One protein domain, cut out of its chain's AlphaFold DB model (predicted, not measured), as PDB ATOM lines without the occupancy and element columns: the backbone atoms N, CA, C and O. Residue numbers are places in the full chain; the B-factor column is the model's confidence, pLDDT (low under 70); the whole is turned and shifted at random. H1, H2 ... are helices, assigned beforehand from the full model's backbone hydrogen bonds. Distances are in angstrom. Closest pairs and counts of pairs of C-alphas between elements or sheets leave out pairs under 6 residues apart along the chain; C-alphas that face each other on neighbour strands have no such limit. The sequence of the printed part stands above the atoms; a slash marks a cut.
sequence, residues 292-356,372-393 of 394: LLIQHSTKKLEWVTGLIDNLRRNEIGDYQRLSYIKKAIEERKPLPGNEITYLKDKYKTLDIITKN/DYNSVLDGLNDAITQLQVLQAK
ATOM      1  N   LEU A 292      -7.164 -14.712 -29.654       87.94
ATOM      2  CA  LEU A 292      -6.013 -14.966 -28.782       87.94
ATOM      3  C   LEU A 292      -5.213 -16.201 -29.219       87.94
ATOM      4  O   LEU A 292      -3.983 -16.164 -29.230       87.94
ATOM      5  N   LEU A 293      -5.893 -17.283 -29.614       87.00
ATOM      6  CA  LEU A 293      -5.237 -18.493 -30.116       87.00
ATOM      7  C   LEU A 293      -4.480 -18.237 -31.423       87.00
ATOM      8  O   LEU A 293      -3.352 -18.711 -31.579       87.00
ATOM      9  N   ILE A 294      -5.071 -17.465 -32.338       86.81
ATOM     10  CA  ILE A 294      -4.414 -17.045 -33.580       86.81
ATOM     11  C   ILE A 294      -3.182 -16.201 -33.251       86.81
ATOM     12  O   ILE A 294      -2.098 -16.525 -33.719       86.81
ATOM     13  N   GLN A 295      -3.311 -15.175 -32.406       87.12
ATOM     14  CA  GLN A 295      -2.197 -14.302 -32.018       87.12
ATOM     15  C   GLN A 295      -1.045 -15.081 -31.383       87.12
ATOM     16  O   GLN A 295       0.106 -14.908 -31.775       87.12
ATOM     17  N   HIS A 296      -1.345 -15.972 -30.437       87.50
ATOM     18  CA  HIS A 296      -0.336 -16.804 -29.789       87.50
ATOM     19  C   HIS A 296       0.377 -17.728 -30.788       87.50
ATOM     20  O   HIS A 296       1.602 -17.845 -30.763       87.50
ATOM     21  N   SER A 297      -0.376 -18.354 -31.693       88.88
ATOM     22  CA  SER A 297       0.196 -19.231 -32.719       88.88
ATOM     23  C   SER A 297       1.050 -18.447 -33.717       88.88
ATOM     24  O   SER A 297       2.146 -18.888 -34.047       88.88
ATOM     25  N   THR A 298       0.610 -17.256 -34.134       88.75
ATOM     26  CA  THR A 298       1.387 -16.353 -34.996       88.75
ATOM     27  C   THR A 298       2.683 -15.919 -34.314       88.75
ATOM     28  O   THR A 298       3.744 -16.049 -34.917       88.75
ATOM     29  N   LYS A 299       2.633 -15.517 -33.034       89.81
ATOM     30  CA  LYS A 299       3.823 -15.133 -32.255       89.81
ATOM     31  C   LYS A 299       4.843 -16.275 -32.165       89.81
ATOM     32  O   LYS A 299       6.043 -16.040 -32.270       89.81
ATOM     33  N   LYS A 300       4.382 -17.526 -32.024       89.69
ATOM     34  CA  LYS A 300       5.265 -18.706 -32.081       89.69
ATOM     35  C   LYS A 300       5.962 -18.843 -33.434       89.69
ATOM     36  O   LYS A 300       7.159 -19.111 -33.459       89.69
ATOM     37  N   LEU A 301       5.243 -18.652 -34.545       91.25
ATOM     38  CA  LEU A 301       5.862 -18.689 -35.873       91.25
ATOM     39  C   LEU A 301       6.891 -17.564 -36.028       91.25
ATOM     40  O   LEU A 301       8.006 -17.827 -36.469       91.25
ATOM     41  N   GLU A 302       6.555 -16.346 -35.596       91.62
ATOM     42  CA  GLU A 302       7.464 -15.194 -35.606       91.62
ATOM     43  C   GLU A 302       8.751 -15.486 -34.825       91.62
ATOM     44  O   GLU A 302       9.847 -15.281 -35.348       91.62
ATOM     45  N   TRP A 303       8.646 -16.058 -33.623       91.25
ATOM     46  CA  TRP A 303       9.813 -16.474 -32.842       91.25
ATOM     47  C   TRP A 303      10.692 -17.480 -33.582       91.25
ATOM     48  O   TRP A 303      11.910 -17.302 -33.623       91.25
ATOM     49  N   VAL A 304      10.112 -18.505 -34.213       92.06
ATOM     50  CA  VAL A 304      10.904 -19.486 -34.973       92.06
ATOM     51  C   VAL A 304      11.539 -18.851 -36.211       92.06
ATOM     52  O   VAL A 304      12.706 -19.114 -36.498       92.06
ATOM     53  N   THR A 305      10.833 -17.971 -36.923       92.81
ATOM     54  CA  THR A 305      11.424 -17.243 -38.060       92.81
ATOM     55  C   THR A 305      12.571 -16.327 -37.623       92.81
ATOM     56  O   THR A 305      13.618 -16.317 -38.269       92.81
ATOM     57  N   GLY A 306      12.434 -15.648 -36.478       91.88
ATOM     58  CA  GLY A 306      13.490 -14.835 -35.878       91.88
ATOM     59  C   GLY A 306      14.691 -15.664 -35.415       91.88
ATOM     60  O   GLY A 306      15.835 -15.257 -35.625       91.88
ATOM     61  N   LEU A 307      14.458 -16.860 -34.860       92.25
ATOM     62  CA  LEU A 307      15.517 -17.826 -34.560       92.25
ATOM     63  C   LEU A 307      16.271 -18.222 -35.833       92.25
ATOM     64  O   LEU A 307      17.497 -18.197 -35.839       92.25
ATOM     65  N   ILE A 308      15.567 -18.545 -36.920       93.12
ATOM     66  CA  ILE A 308      16.203 -18.901 -38.194       93.12
ATOM     67  C   ILE A 308      17.054 -17.741 -38.724       93.12
ATOM     68  O   ILE A 308      18.180 -17.961 -39.171       93.12
ATOM     69  N   ASP A 309      16.564 -16.506 -38.635       92.69
ATOM     70  CA  ASP A 309      17.332 -15.329 -39.045       92.69
ATOM     71  C   ASP A 309      18.565 -15.102 -38.158       92.69
ATOM     72  O   ASP A 309      19.619 -14.708 -38.660       92.69
ATOM     73  N   ASN A 310      18.487 -15.399 -36.859       90.25
ATOM     74  CA  ASN A 310      19.650 -15.388 -35.965       90.25
ATOM     75  C   ASN A 310      20.666 -16.469 -36.332       90.25
ATOM     76  O   ASN A 310      21.857 -16.175 -36.404       90.25
ATOM     77  N   LEU A 311      20.213 -17.692 -36.605       92.00
ATOM     78  CA  LEU A 311      21.087 -18.783 -37.034       92.00
ATOM     79  C   LEU A 311      21.825 -18.422 -38.325       92.00
ATOM     80  O   LEU A 311      23.039 -18.579 -38.395       92.00
ATOM     81  N   ARG A 312      21.125 -17.844 -39.309       91.62
ATOM     82  CA  ARG A 312      21.733 -17.399 -40.574       91.62
ATOM     83  C   ARG A 312      22.739 -16.268 -40.373       91.62
ATOM     84  O   ARG A 312      23.795 -16.303 -40.991       91.62
ATOM     85  N   ARG A 313      22.435 -15.289 -39.512       90.94
ATOM     86  CA  ARG A 313      23.346 -14.170 -39.204       90.94
ATOM     87  C   ARG A 313      24.642 -14.611 -38.529       90.94
ATOM     88  O   ARG A 313      25.662 -13.976 -38.744       90.94
ATOM     89  N   ASN A 314      24.587 -15.672 -37.730       89.88
ATOM     90  CA  ASN A 314      25.754 -16.231 -37.045       89.88
ATOM     91  C   ASN A 314      26.407 -17.379 -37.835       89.88
ATOM     92  O   ASN A 314      27.238 -18.091 -37.283       89.88
ATOM     93  N   GLU A 315      26.000 -17.596 -39.092       89.94
ATOM     94  CA  GLU A 315      26.520 -18.664 -39.959       89.94
ATOM     95  C   GLU A 315      26.379 -20.080 -39.351       89.94
ATOM     96  O   GLU A 315      27.154 -20.993 -39.632       89.94
ATOM     97  N   ILE A 316      25.351 -20.291 -38.518       89.06
ATOM     98  CA  ILE A 316      25.097 -21.564 -37.833       89.06
ATOM     99  C   ILE A 316      24.134 -22.421 -38.652       89.06
ATOM    100  O   ILE A 316      22.925 -22.187 -38.681       89.06
ATOM    101  N   GLY A 317      24.666 -23.498 -39.228       90.44
ATOM    102  CA  GLY A 317      23.906 -24.485 -39.995       90.44
ATOM    103  C   GLY A 317      23.860 -24.201 -41.499       90.44
ATOM    104  O   GLY A 317      24.379 -23.207 -41.991       90.44
ATOM    105  N   ASP A 318      23.237 -25.112 -42.246       94.88
ATOM    106  CA  ASP A 318      23.102 -25.022 -43.696       94.88
ATOM    107  C   ASP A 318      22.096 -23.935 -44.114       94.88
ATOM    108  O   ASP A 318      20.910 -23.973 -43.762       94.88
ATOM    109  N   TYR A 319      22.577 -22.968 -44.895       93.00
ATOM    110  CA  TYR A 319      21.799 -21.808 -45.322       93.00
ATOM    111  C   TYR A 319      20.602 -22.188 -46.203       93.00
ATOM    112  O   TYR A 319      19.519 -21.612 -46.048       93.00
ATOM    113  N   GLN A 320      20.768 -23.141 -47.127       92.69
ATOM    114  CA  GLN A 320      19.694 -23.551 -48.039       92.69
ATOM    115  C   GLN A 320      18.570 -24.241 -47.267       92.69
ATOM    116  O   GLN A 320      17.396 -23.911 -47.447       92.69
ATOM    117  N   ARG A 321      18.932 -25.118 -46.331       95.19
ATOM    118  CA  ARG A 321      18.014 -25.817 -45.437       95.19
ATOM    119  C   ARG A 321      17.261 -24.852 -44.528       95.19
ATOM    120  O   ARG A 321      16.041 -24.930 -44.449       95.19
ATOM    121  N   LEU A 322      17.944 -23.885 -43.911       93.69
ATOM    122  CA  LEU A 322      17.291 -22.845 -43.101       93.69
ATOM    123  C   LEU A 322      16.325 -21.979 -43.927       93.69
ATOM    124  O   LEU A 322      15.242 -21.638 -43.454       93.69
ATOM    125  N   SER A 323      16.681 -21.671 -45.176       92.69
ATOM    126  CA  SER A 323      15.812 -20.931 -46.103       92.69
ATOM    127  C   SER A 323      14.559 -21.730 -46.469       92.69
ATOM    128  O   SER A 323      13.459 -21.180 -46.484       92.69
ATOM    129  N   TYR A 324      14.713 -23.033 -46.723       94.75
ATOM    130  CA  TYR A 324      13.600 -23.948 -46.971       94.75
ATOM    131  C   TYR A 324      12.643 -24.010 -45.775       94.75
ATOM    132  O   TYR A 324      11.437 -23.838 -45.943       94.75
ATOM    133  N   ILE A 325      13.180 -24.194 -44.564       93.38
ATOM    134  CA  ILE A 325      12.389 -24.261 -43.332       93.38
ATOM    135  C   ILE A 325      11.624 -22.952 -43.107       93.38
ATOM    136  O   ILE A 325      10.422 -22.986 -42.845       93.38
ATOM    137  N   LYS A 326      12.291 -21.795 -43.247       94.19
ATOM    138  CA  LYS A 326      11.651 -20.478 -43.102       94.19
ATOM    139  C   LYS A 326      10.486 -20.321 -44.077       94.19
ATOM    140  O   LYS A 326       9.379 -19.998 -43.655       94.19
ATOM    141  N   LYS A 327      10.716 -20.641 -45.353       93.75
ATOM    142  CA  LYS A 327       9.687 -20.583 -46.395       93.75
ATOM    143  C   LYS A 327       8.504 -21.504 -46.089       93.75
ATOM    144  O   LYS A 327       7.360 -21.103 -46.264       93.75
ATOM    145  N   ALA A 328       8.752 -22.718 -45.599       92.62
ATOM    146  CA  ALA A 328       7.682 -23.632 -45.208       92.62
ATOM    147  C   ALA A 328       6.833 -23.078 -44.047       92.62
ATOM    148  O   ALA A 328       5.611 -23.195 -44.093       92.62
ATOM    149  N   ILE A 329       7.443 -22.420 -43.054       92.19
ATOM    150  CA  ILE A 329       6.718 -21.758 -41.953       92.19
ATOM    151  C   ILE A 329       5.883 -20.577 -42.472       92.19
ATOM    152  O   ILE A 329       4.710 -20.458 -42.114       92.19
ATOM    153  N   GLU A 330       6.453 -19.736 -43.340       90.44
ATOM    154  CA  GLU A 330       5.763 -18.593 -43.964       90.44
ATOM    155  C   GLU A 330       4.566 -19.043 -44.818       90.44
ATOM    156  O   GLU A 330       3.484 -18.461 -44.744       90.44
ATOM    157  N   GLU A 331       4.726 -20.138 -45.566       90.75
ATOM    158  CA  GLU A 331       3.662 -20.793 -46.337       90.75
ATOM    159  C   GLU A 331       2.709 -21.634 -45.468       90.75
ATOM    160  O   GLU A 331       1.786 -22.264 -45.991       90.75
ATOM    161  N   ARG A 332       2.912 -21.653 -44.144       89.19
ATOM    162  CA  ARG A 332       2.116 -22.399 -43.160       89.19
ATOM    163  C   ARG A 332       2.036 -23.890 -43.468       89.19
ATOM    164  O   ARG A 332       0.975 -24.493 -43.344       89.19
ATOM    165  N   LYS A 333       3.143 -24.499 -43.876       90.50
ATOM    166  CA  LYS A 333       3.257 -25.938 -44.123       90.50
ATOM    167  C   LYS A 333       3.897 -26.622 -42.914       90.50
ATOM    168  O   LYS A 333       4.959 -26.175 -42.479       90.50
ATOM    169  N   PRO A 334       3.293 -27.701 -42.378       90.69
ATOM    170  CA  PRO A 334       3.914 -28.480 -41.317       90.69
ATOM    171  C   PRO A 334       5.303 -28.961 -41.735       90.69
ATOM    172  O   PRO A 334       5.509 -29.416 -42.863       90.69
ATOM    173  N   LEU A 335       6.255 -28.863 -40.816       90.81
ATOM    174  CA  LEU A 335       7.624 -29.292 -41.037       90.81
ATOM    175  C   LEU A 335       7.783 -30.779 -40.705       90.81
ATOM    176  O   LEU A 335       7.235 -31.255 -39.706       90.81
ATOM    177  N   PRO A 336       8.586 -31.521 -41.477       91.50
ATOM    178  CA  PRO A 336       9.025 -32.852 -41.082       91.50
ATOM    179  C   PRO A 336       9.746 -32.825 -39.722       91.50
ATOM    180  O   PRO A 336      10.495 -31.894 -39.422       91.50
ATOM    181  N   GLY A 337       9.553 -33.855 -38.889       87.81
ATOM    182  CA  GLY A 337      10.103 -33.886 -37.524       87.81
ATOM    183  C   GLY A 337      11.629 -33.751 -37.465       87.81
ATOM    184  O   GLY A 337      12.156 -33.094 -36.570       87.81
ATOM    185  N   ASN A 338      12.340 -34.277 -38.465       91.56
ATOM    186  CA  ASN A 338      13.792 -34.132 -38.599       91.56
ATOM    187  C   ASN A 338      14.236 -32.672 -38.827       91.56
ATOM    188  O   ASN A 338      15.340 -32.318 -38.419       91.56
ATOM    189  N   GLU A 339      13.402 -31.819 -39.431       92.88
ATOM    190  CA  GLU A 339      13.686 -30.383 -39.576       92.88
ATOM    191  C   GLU A 339      13.517 -29.637 -38.245       92.88
ATOM    192  O   GLU A 339      14.321 -28.765 -37.917       92.88
ATOM    193  N   ILE A 340      12.538 -30.030 -37.423       90.44
ATOM    194  CA  ILE A 340      12.370 -29.495 -36.061       90.44
ATOM    195  C   ILE A 340      13.548 -29.920 -35.176       90.44
ATOM    196  O   ILE A 340      14.124 -29.095 -34.467       90.44
ATOM    197  N   THR A 341      13.963 -31.191 -35.247       91.44
ATOM    198  CA  THR A 341      15.156 -31.679 -34.536       91.44
ATOM    199  C   THR A 341      16.414 -30.935 -34.977       91.44
ATOM    200  O   THR A 341      17.228 -30.559 -34.135       91.44
ATOM    201  N   TYR A 342      16.552 -30.672 -36.278       93.94
ATOM    202  CA  TYR A 342      17.649 -29.877 -36.818       93.94
ATOM    203  C   TYR A 342      17.664 -28.452 -36.241       93.94
ATOM    204  O   TYR A 342      18.707 -28.007 -35.767       93.94
ATOM    205  N   LEU A 343      16.521 -27.757 -36.193       92.06
ATOM    206  CA  LEU A 343      16.437 -26.429 -35.570       92.06
ATOM    207  C   LEU A 343      16.811 -26.451 -34.084       92.06
ATOM    208  O   LEU A 343      17.527 -25.562 -33.630       92.06
ATOM    209  N   LYS A 344      16.374 -27.468 -33.333       91.94
ATOM    210  CA  LYS A 344      16.732 -27.627 -31.913       91.94
ATOM    211  C   LYS A 344      18.235 -27.802 -31.709       91.94
ATOM    212  O   LYS A 344      18.810 -27.191 -30.813       91.94
ATOM    213  N   ASP A 345      18.879 -28.617 -32.542       91.56
ATOM    214  CA  ASP A 345      20.332 -28.814 -32.514       91.56
ATOM    215  C   ASP A 345      21.094 -27.508 -32.801       91.56
ATOM    216  O   ASP A 345      22.014 -27.124 -32.072       91.56
ATOM    217  N   LYS A 346      20.663 -26.763 -33.825       92.12
ATOM    218  CA  LYS A 346      21.288 -25.480 -34.179       92.12
ATOM    219  C   LYS A 346      21.025 -24.387 -33.158       92.12
ATOM    220  O   LYS A 346      21.941 -23.626 -32.858       92.12
ATOM    221  N   TYR A 347      19.847 -24.366 -32.548       90.88
ATOM    222  CA  TYR A 347      19.573 -23.485 -31.420       90.88
ATOM    223  C   TYR A 347      20.507 -23.760 -30.233       90.88
ATOM    224  O   TYR A 347      21.063 -22.812 -29.695       90.88
ATOM    225  N   LYS A 348      20.766 -25.026 -29.870       88.25
ATOM    226  CA  LYS A 348      21.742 -25.348 -28.807       88.25
ATOM    227  C   LYS A 348      23.137 -24.813 -29.125       88.25
ATOM    228  O   LYS A 348      23.811 -24.297 -28.244       88.25
ATOM    229  N   THR A 349      23.556 -24.921 -30.386       87.62
ATOM    230  CA  THR A 349      24.851 -24.397 -30.842       87.62
ATOM    231  C   THR A 349      24.899 -22.873 -30.712       87.62
ATOM    232  O   THR A 349      25.873 -22.335 -30.190       87.62
ATOM    233  N   LEU A 350      23.829 -22.186 -31.126       87.00
ATOM    234  CA  LEU A 350      23.687 -20.741 -30.962       87.00
ATOM    235  C   LEU A 350      23.731 -20.341 -29.485       87.00
ATOM    236  O   LEU A 350      24.533 -19.485 -29.142       87.00
ATOM    237  N   ASP A 351      22.940 -20.994 -28.627       84.94
ATOM    238  CA  ASP A 351      22.853 -20.709 -27.188       84.94
ATOM    239  C   ASP A 351      24.224 -20.815 -26.503       84.94
ATOM    240  O   ASP A 351      24.619 -19.903 -25.778       84.94
ATOM    241  N   ILE A 352      24.996 -21.866 -26.815       83.94
ATOM    242  CA  ILE A 352      26.373 -22.047 -26.327       83.94
ATOM    243  C   ILE A 352      27.280 -20.898 -26.784       83.94
ATOM    244  O   ILE A 352      28.017 -20.351 -25.966       83.94
ATOM    245  N   ILE A 353      27.228 -20.509 -28.065       80.88
ATOM    246  CA  ILE A 353      28.046 -19.405 -28.594       80.88
ATOM    247  C   ILE A 353      27.690 -18.092 -27.884       80.88
ATOM    248  O   ILE A 353      28.581 -17.424 -27.367       80.88
ATOM    249  N   THR A 354      26.404 -17.749 -27.777       79.31
ATOM    250  CA  THR A 354      25.964 -16.512 -27.111       79.31
ATOM    251  C   THR A 354      26.288 -16.481 -25.620       79.31
ATOM    252  O   THR A 354      26.707 -15.436 -25.126       79.31
ATOM    253  N   LYS A 355      26.159 -17.603 -24.900       78.75
ATOM    254  CA  LYS A 355      26.526 -17.688 -23.475       78.75
ATOM    255  C   LYS A 355      28.036 -17.578 -23.261       78.75
ATOM    256  O   LYS A 355      28.466 -16.957 -22.295       78.75
ATOM    257  N   ASN A 356      28.839 -18.119 -24.176       63.81
ATOM    258  CA  ASN A 356      30.293 -17.970 -24.129       63.81
ATOM    259  C   ASN A 356      30.735 -16.530 -24.442       63.81
ATOM    260  O   ASN A 356      31.666 -16.048 -23.809       63.81
ATOM    261  N   ASP A 372      11.985 -19.912 -24.048       84.00
ATOM    262  CA  ASP A 372      12.253 -21.347 -24.191       84.00
ATOM    263  C   ASP A 372      11.953 -21.812 -25.625       84.00
ATOM    264  O   ASP A 372      10.866 -22.300 -25.957       84.00
ATOM    265  N   TYR A 373      12.945 -21.659 -26.501       83.94
ATOM    266  CA  TYR A 373      12.839 -22.069 -27.897       83.94
ATOM    267  C   TYR A 373      12.629 -23.575 -28.071       83.94
ATOM    268  O   TYR A 373      12.056 -23.975 -29.082       83.94
ATOM    269  N   ASN A 374      13.029 -24.427 -27.118       83.81
ATOM    270  CA  ASN A 374      12.779 -25.864 -27.241       83.81
ATOM    271  C   ASN A 374      11.280 -26.164 -27.143       83.81
ATOM    272  O   ASN A 374      10.756 -26.878 -27.999       83.81
ATOM    273  N   SER A 375      10.595 -25.550 -26.174       86.12
ATOM    274  CA  SER A 375       9.136 -25.627 -26.025       86.12
ATOM    275  C   SER A 375       8.390 -24.995 -27.209       86.12
ATOM    276  O   SER A 375       7.407 -25.549 -27.713       86.12
ATOM    277  N   VAL A 376       8.882 -23.863 -27.731       85.94
ATOM    278  CA  VAL A 376       8.307 -23.226 -28.932       85.94
ATOM    279  C   VAL A 376       8.422 -24.139 -30.157       85.94
ATOM    280  O   VAL A 376       7.447 -24.282 -30.896       85.94
ATOM    281  N   LEU A 377       9.579 -24.780 -30.355       87.88
ATOM    282  CA  LEU A 377       9.830 -25.690 -31.475       87.88
ATOM    283  C   LEU A 377       9.023 -26.994 -31.371       87.88
ATOM    284  O   LEU A 377       8.563 -27.485 -32.400       87.88
ATOM    285  N   ASP A 378       8.802 -27.528 -30.165       88.38
ATOM    286  CA  ASP A 378       7.945 -28.709 -29.958       88.38
ATOM    287  C   ASP A 378       6.498 -28.468 -30.395       88.38
ATOM    288  O   ASP A 378       5.884 -29.323 -31.028       88.38
ATOM    289  N   GLY A 379       5.966 -27.277 -30.117       87.44
ATOM    290  CA  GLY A 379       4.603 -26.900 -30.493       87.44
ATOM    291  C   GLY A 379       4.461 -26.261 -31.879       87.44
ATOM    292  O   GLY A 379       3.409 -25.681 -32.155       87.44
ATOM    293  N   LEU A 380       5.495 -26.287 -32.730       89.00
ATOM    294  CA  LEU A 380       5.513 -25.540 -33.995       89.00
ATOM    295  C   LEU A 380       4.475 -26.056 -35.001       89.00
ATOM    296  O   LEU A 380       3.673 -25.280 -35.520       89.00
ATOM    297  N   ASN A 381       4.450 -27.365 -35.253       89.75
ATOM    298  CA  ASN A 381       3.491 -27.957 -36.192       89.75
ATOM    299  C   ASN A 381       2.044 -27.837 -35.701       89.75
ATOM    300  O   ASN A 381       1.140 -27.619 -36.510       89.75
ATOM    301  N   ASP A 382       1.831 -27.912 -34.388       90.19
ATOM    302  CA  ASP A 382       0.518 -27.690 -33.784       90.19
ATOM    303  C   ASP A 382       0.053 -26.248 -34.008       90.19
ATOM    304  O   ASP A 382      -1.089 -26.032 -34.408       90.19
ATOM    305  N   ALA A 383       0.938 -25.260 -33.834       88.62
ATOM    306  CA  ALA A 383       0.632 -23.854 -34.102       88.62
ATOM    307  C   ALA A 383       0.297 -23.604 -35.585       88.62
ATOM    308  O   ALA A 383      -0.672 -22.905 -35.889       88.62
ATOM    309  N   ILE A 384       1.048 -24.215 -36.513       88.75
ATOM    310  CA  ILE A 384       0.776 -24.138 -37.959       88.75
ATOM    311  C   ILE A 384      -0.601 -24.732 -38.279       88.75
ATOM    312  O   ILE A 384      -1.422 -24.086 -38.932       88.75
ATOM    313  N   THR A 385      -0.883 -25.934 -37.773       88.25
ATOM    314  CA  THR A 385      -2.151 -26.639 -38.016       88.25
ATOM    315  C   THR A 385      -3.335 -25.875 -37.421       88.25
ATOM    316  O   THR A 385      -4.369 -25.710 -38.070       88.25
ATOM    317  N   GLN A 386      -3.186 -25.340 -36.207       86.88
ATOM    318  CA  GLN A 386      -4.210 -24.515 -35.564       86.88
ATOM    319  C   GLN A 386      -4.522 -23.262 -36.385       86.88
ATOM    320  O   GLN A 386      -5.694 -22.954 -36.603       86.88
ATOM    321  N   LEU A 387      -3.505 -22.563 -36.894       86.75
ATOM    322  CA  LEU A 387      -3.706 -21.383 -37.735       86.75
ATOM    323  C   LEU A 387      -4.437 -21.705 -39.041       86.75
ATOM    324  O   LEU A 387      -5.315 -20.937 -39.437       86.75
ATOM    325  N   GLN A 388      -4.118 -22.833 -39.682       85.75
ATOM    326  CA  GLN A 388      -4.822 -23.296 -40.883       85.75
ATOM    327  C   GLN A 388      -6.307 -23.564 -40.598       85.75
ATOM    328  O   GLN A 388      -7.179 -23.057 -41.304       85.75
ATOM    329  N   VAL A 389      -6.609 -24.317 -39.534       83.81
ATOM    330  CA  VAL A 389      -7.988 -24.682 -39.169       83.81
ATOM    331  C   VAL A 389      -8.807 -23.459 -38.776       83.81
ATOM    332  O   VAL A 389      -9.968 -23.340 -39.164       83.81
ATOM    333  N   LEU A 390      -8.228 -22.553 -37.988       80.50
ATOM    334  CA  LEU A 390      -8.946 -21.379 -37.516       80.50
ATOM    335  C   LEU A 390      -9.233 -20.424 -38.679       80.50
ATOM    336  O   LEU A 390     -10.367 -19.978 -38.810       80.50
ATOM    337  N   GLN A 391      -8.277 -20.160 -39.571       70.81
ATOM    338  CA  GLN A 391      -8.504 -19.270 -40.717       70.81
ATOM    339  C   GLN A 391      -9.472 -19.824 -41.768       70.81
ATOM    340  O   GLN A 391     -10.150 -19.033 -42.410       70.81
ATOM    341  N   ALA A 392      -9.601 -21.147 -41.902       66.38
ATOM    342  CA  ALA A 392     -10.604 -21.760 -42.777       66.38
ATOM    343  C   ALA A 392     -12.051 -21.630 -42.251       66.38
ATOM    344  O   ALA A 392     -12.998 -21.852 -42.997       66.38
ATOM    345  N   LYS A 393     -12.223 -21.295 -40.965       59.44
ATOM    346  CA  LYS A 393     -13.519 -21.101 -40.291       59.44
ATOM    347  C   LYS A 393     -13.911 -19.624 -40.147       59.44
ATOM    348  O   LYS A 393     -14.666 -19.296 -39.234       59.44
TER     349      LYS A 393
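This is residues 292 to 356 and 372 to 393 of the 394 residues of an uncharacterized protein of Thaumarchaeota archaeon (UniProt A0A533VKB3). A long helix, H1, forms the spine of this domain; H2 folds back beside it as the second arm of a helical hairpin, while H5, H4 and H3 pack in that order on successive parts of H1 from near its first residue toward its last. H3 crosses H1 steeply with short H4 alongside it, and the last residues of H3 and H5 reach toward opposite ends of the long axis. The printed part has 87 residues with five named helices, H1 to H5 in chain order, and no named strand; its class is all helix. It is compact, with a radius of gyration of the C-alphas of 12.9 A, yet elongated, spanning 46 by 24 by 20 A.

H1, residues 292 to 313, is the hub, touching four other helices. H2, residues 319 to 330, touches it at a shallow tilt of 13 degrees, opposite ways, the closest C-alphas being those of Thr 305 and Lys 326, 6.0 A apart; the two form a helical hairpin. H3, residues 337 to 356, touches H1 with residues 343 to 350 alone, at a steep tilt of 63 degrees, the same way; the closest C-alphas, of Leu 311 and Leu 350, are 6.9 A apart. H2 and H3 are close but not clearly touching, with the C-alphas of Ile 325 and Glu 339 closest at 7.3 A. H4, residues 373 to 378, touches H3 at a shallow tilt of 8 degrees, opposite ways, the C-alphas of Lys 344 and Asn 374 closest at 6.4 A. H4 also touches H1, at a steep tilt of 61 degrees, with the C-alphas of Lys 300 and Val 376 closest at 6.3 A. H5, residues 380 to 391, touches residues 294 to 301 of H1 alone, at a steep tilt of 44 degrees, opposite ways; the C-alphas of Ser 297 and Ala 383 are closest, 4.8 A apart. H4 and H5 meet only through their link. H2 and H4 are apart, and H3 and H5 are only just apart, at 8.2 A between their closest C-alphas. The helix packing is part aligned, part crossed. In H1, H2, H3, H4 and H5 every O i to N i+4 pair is within hydrogen-bond range.

H1 begins at C-alpha 292 (-6.013, -14.966, -28.782) and measures 31.2 A from first to last C-alpha. H2 measures 16.4 A. H3 measures 29.0 A and ends at C-alpha 356 (30.293, -17.970, -24.129). H4 measures 8.5 A. H5 measures 16.8 A and ends at C-alpha 391 (-8.504, -19.270, -40.717).

The two C-alphas farthest apart, those of Asn 356 and Lys 393, are 46.8 A apart. Residues 357 to 371 are not printed, and C-alphas 356 and 372 are 18.4 A apart across this cut, which lies in the link from H3 to H4. Of the links that are printed whole, H1 to H2 and H4 to H5 are tight and H2 to H3 is short. The mean pLDDT of the printed part is 88.4; residue 356 and residues 392 to 393 are under 70.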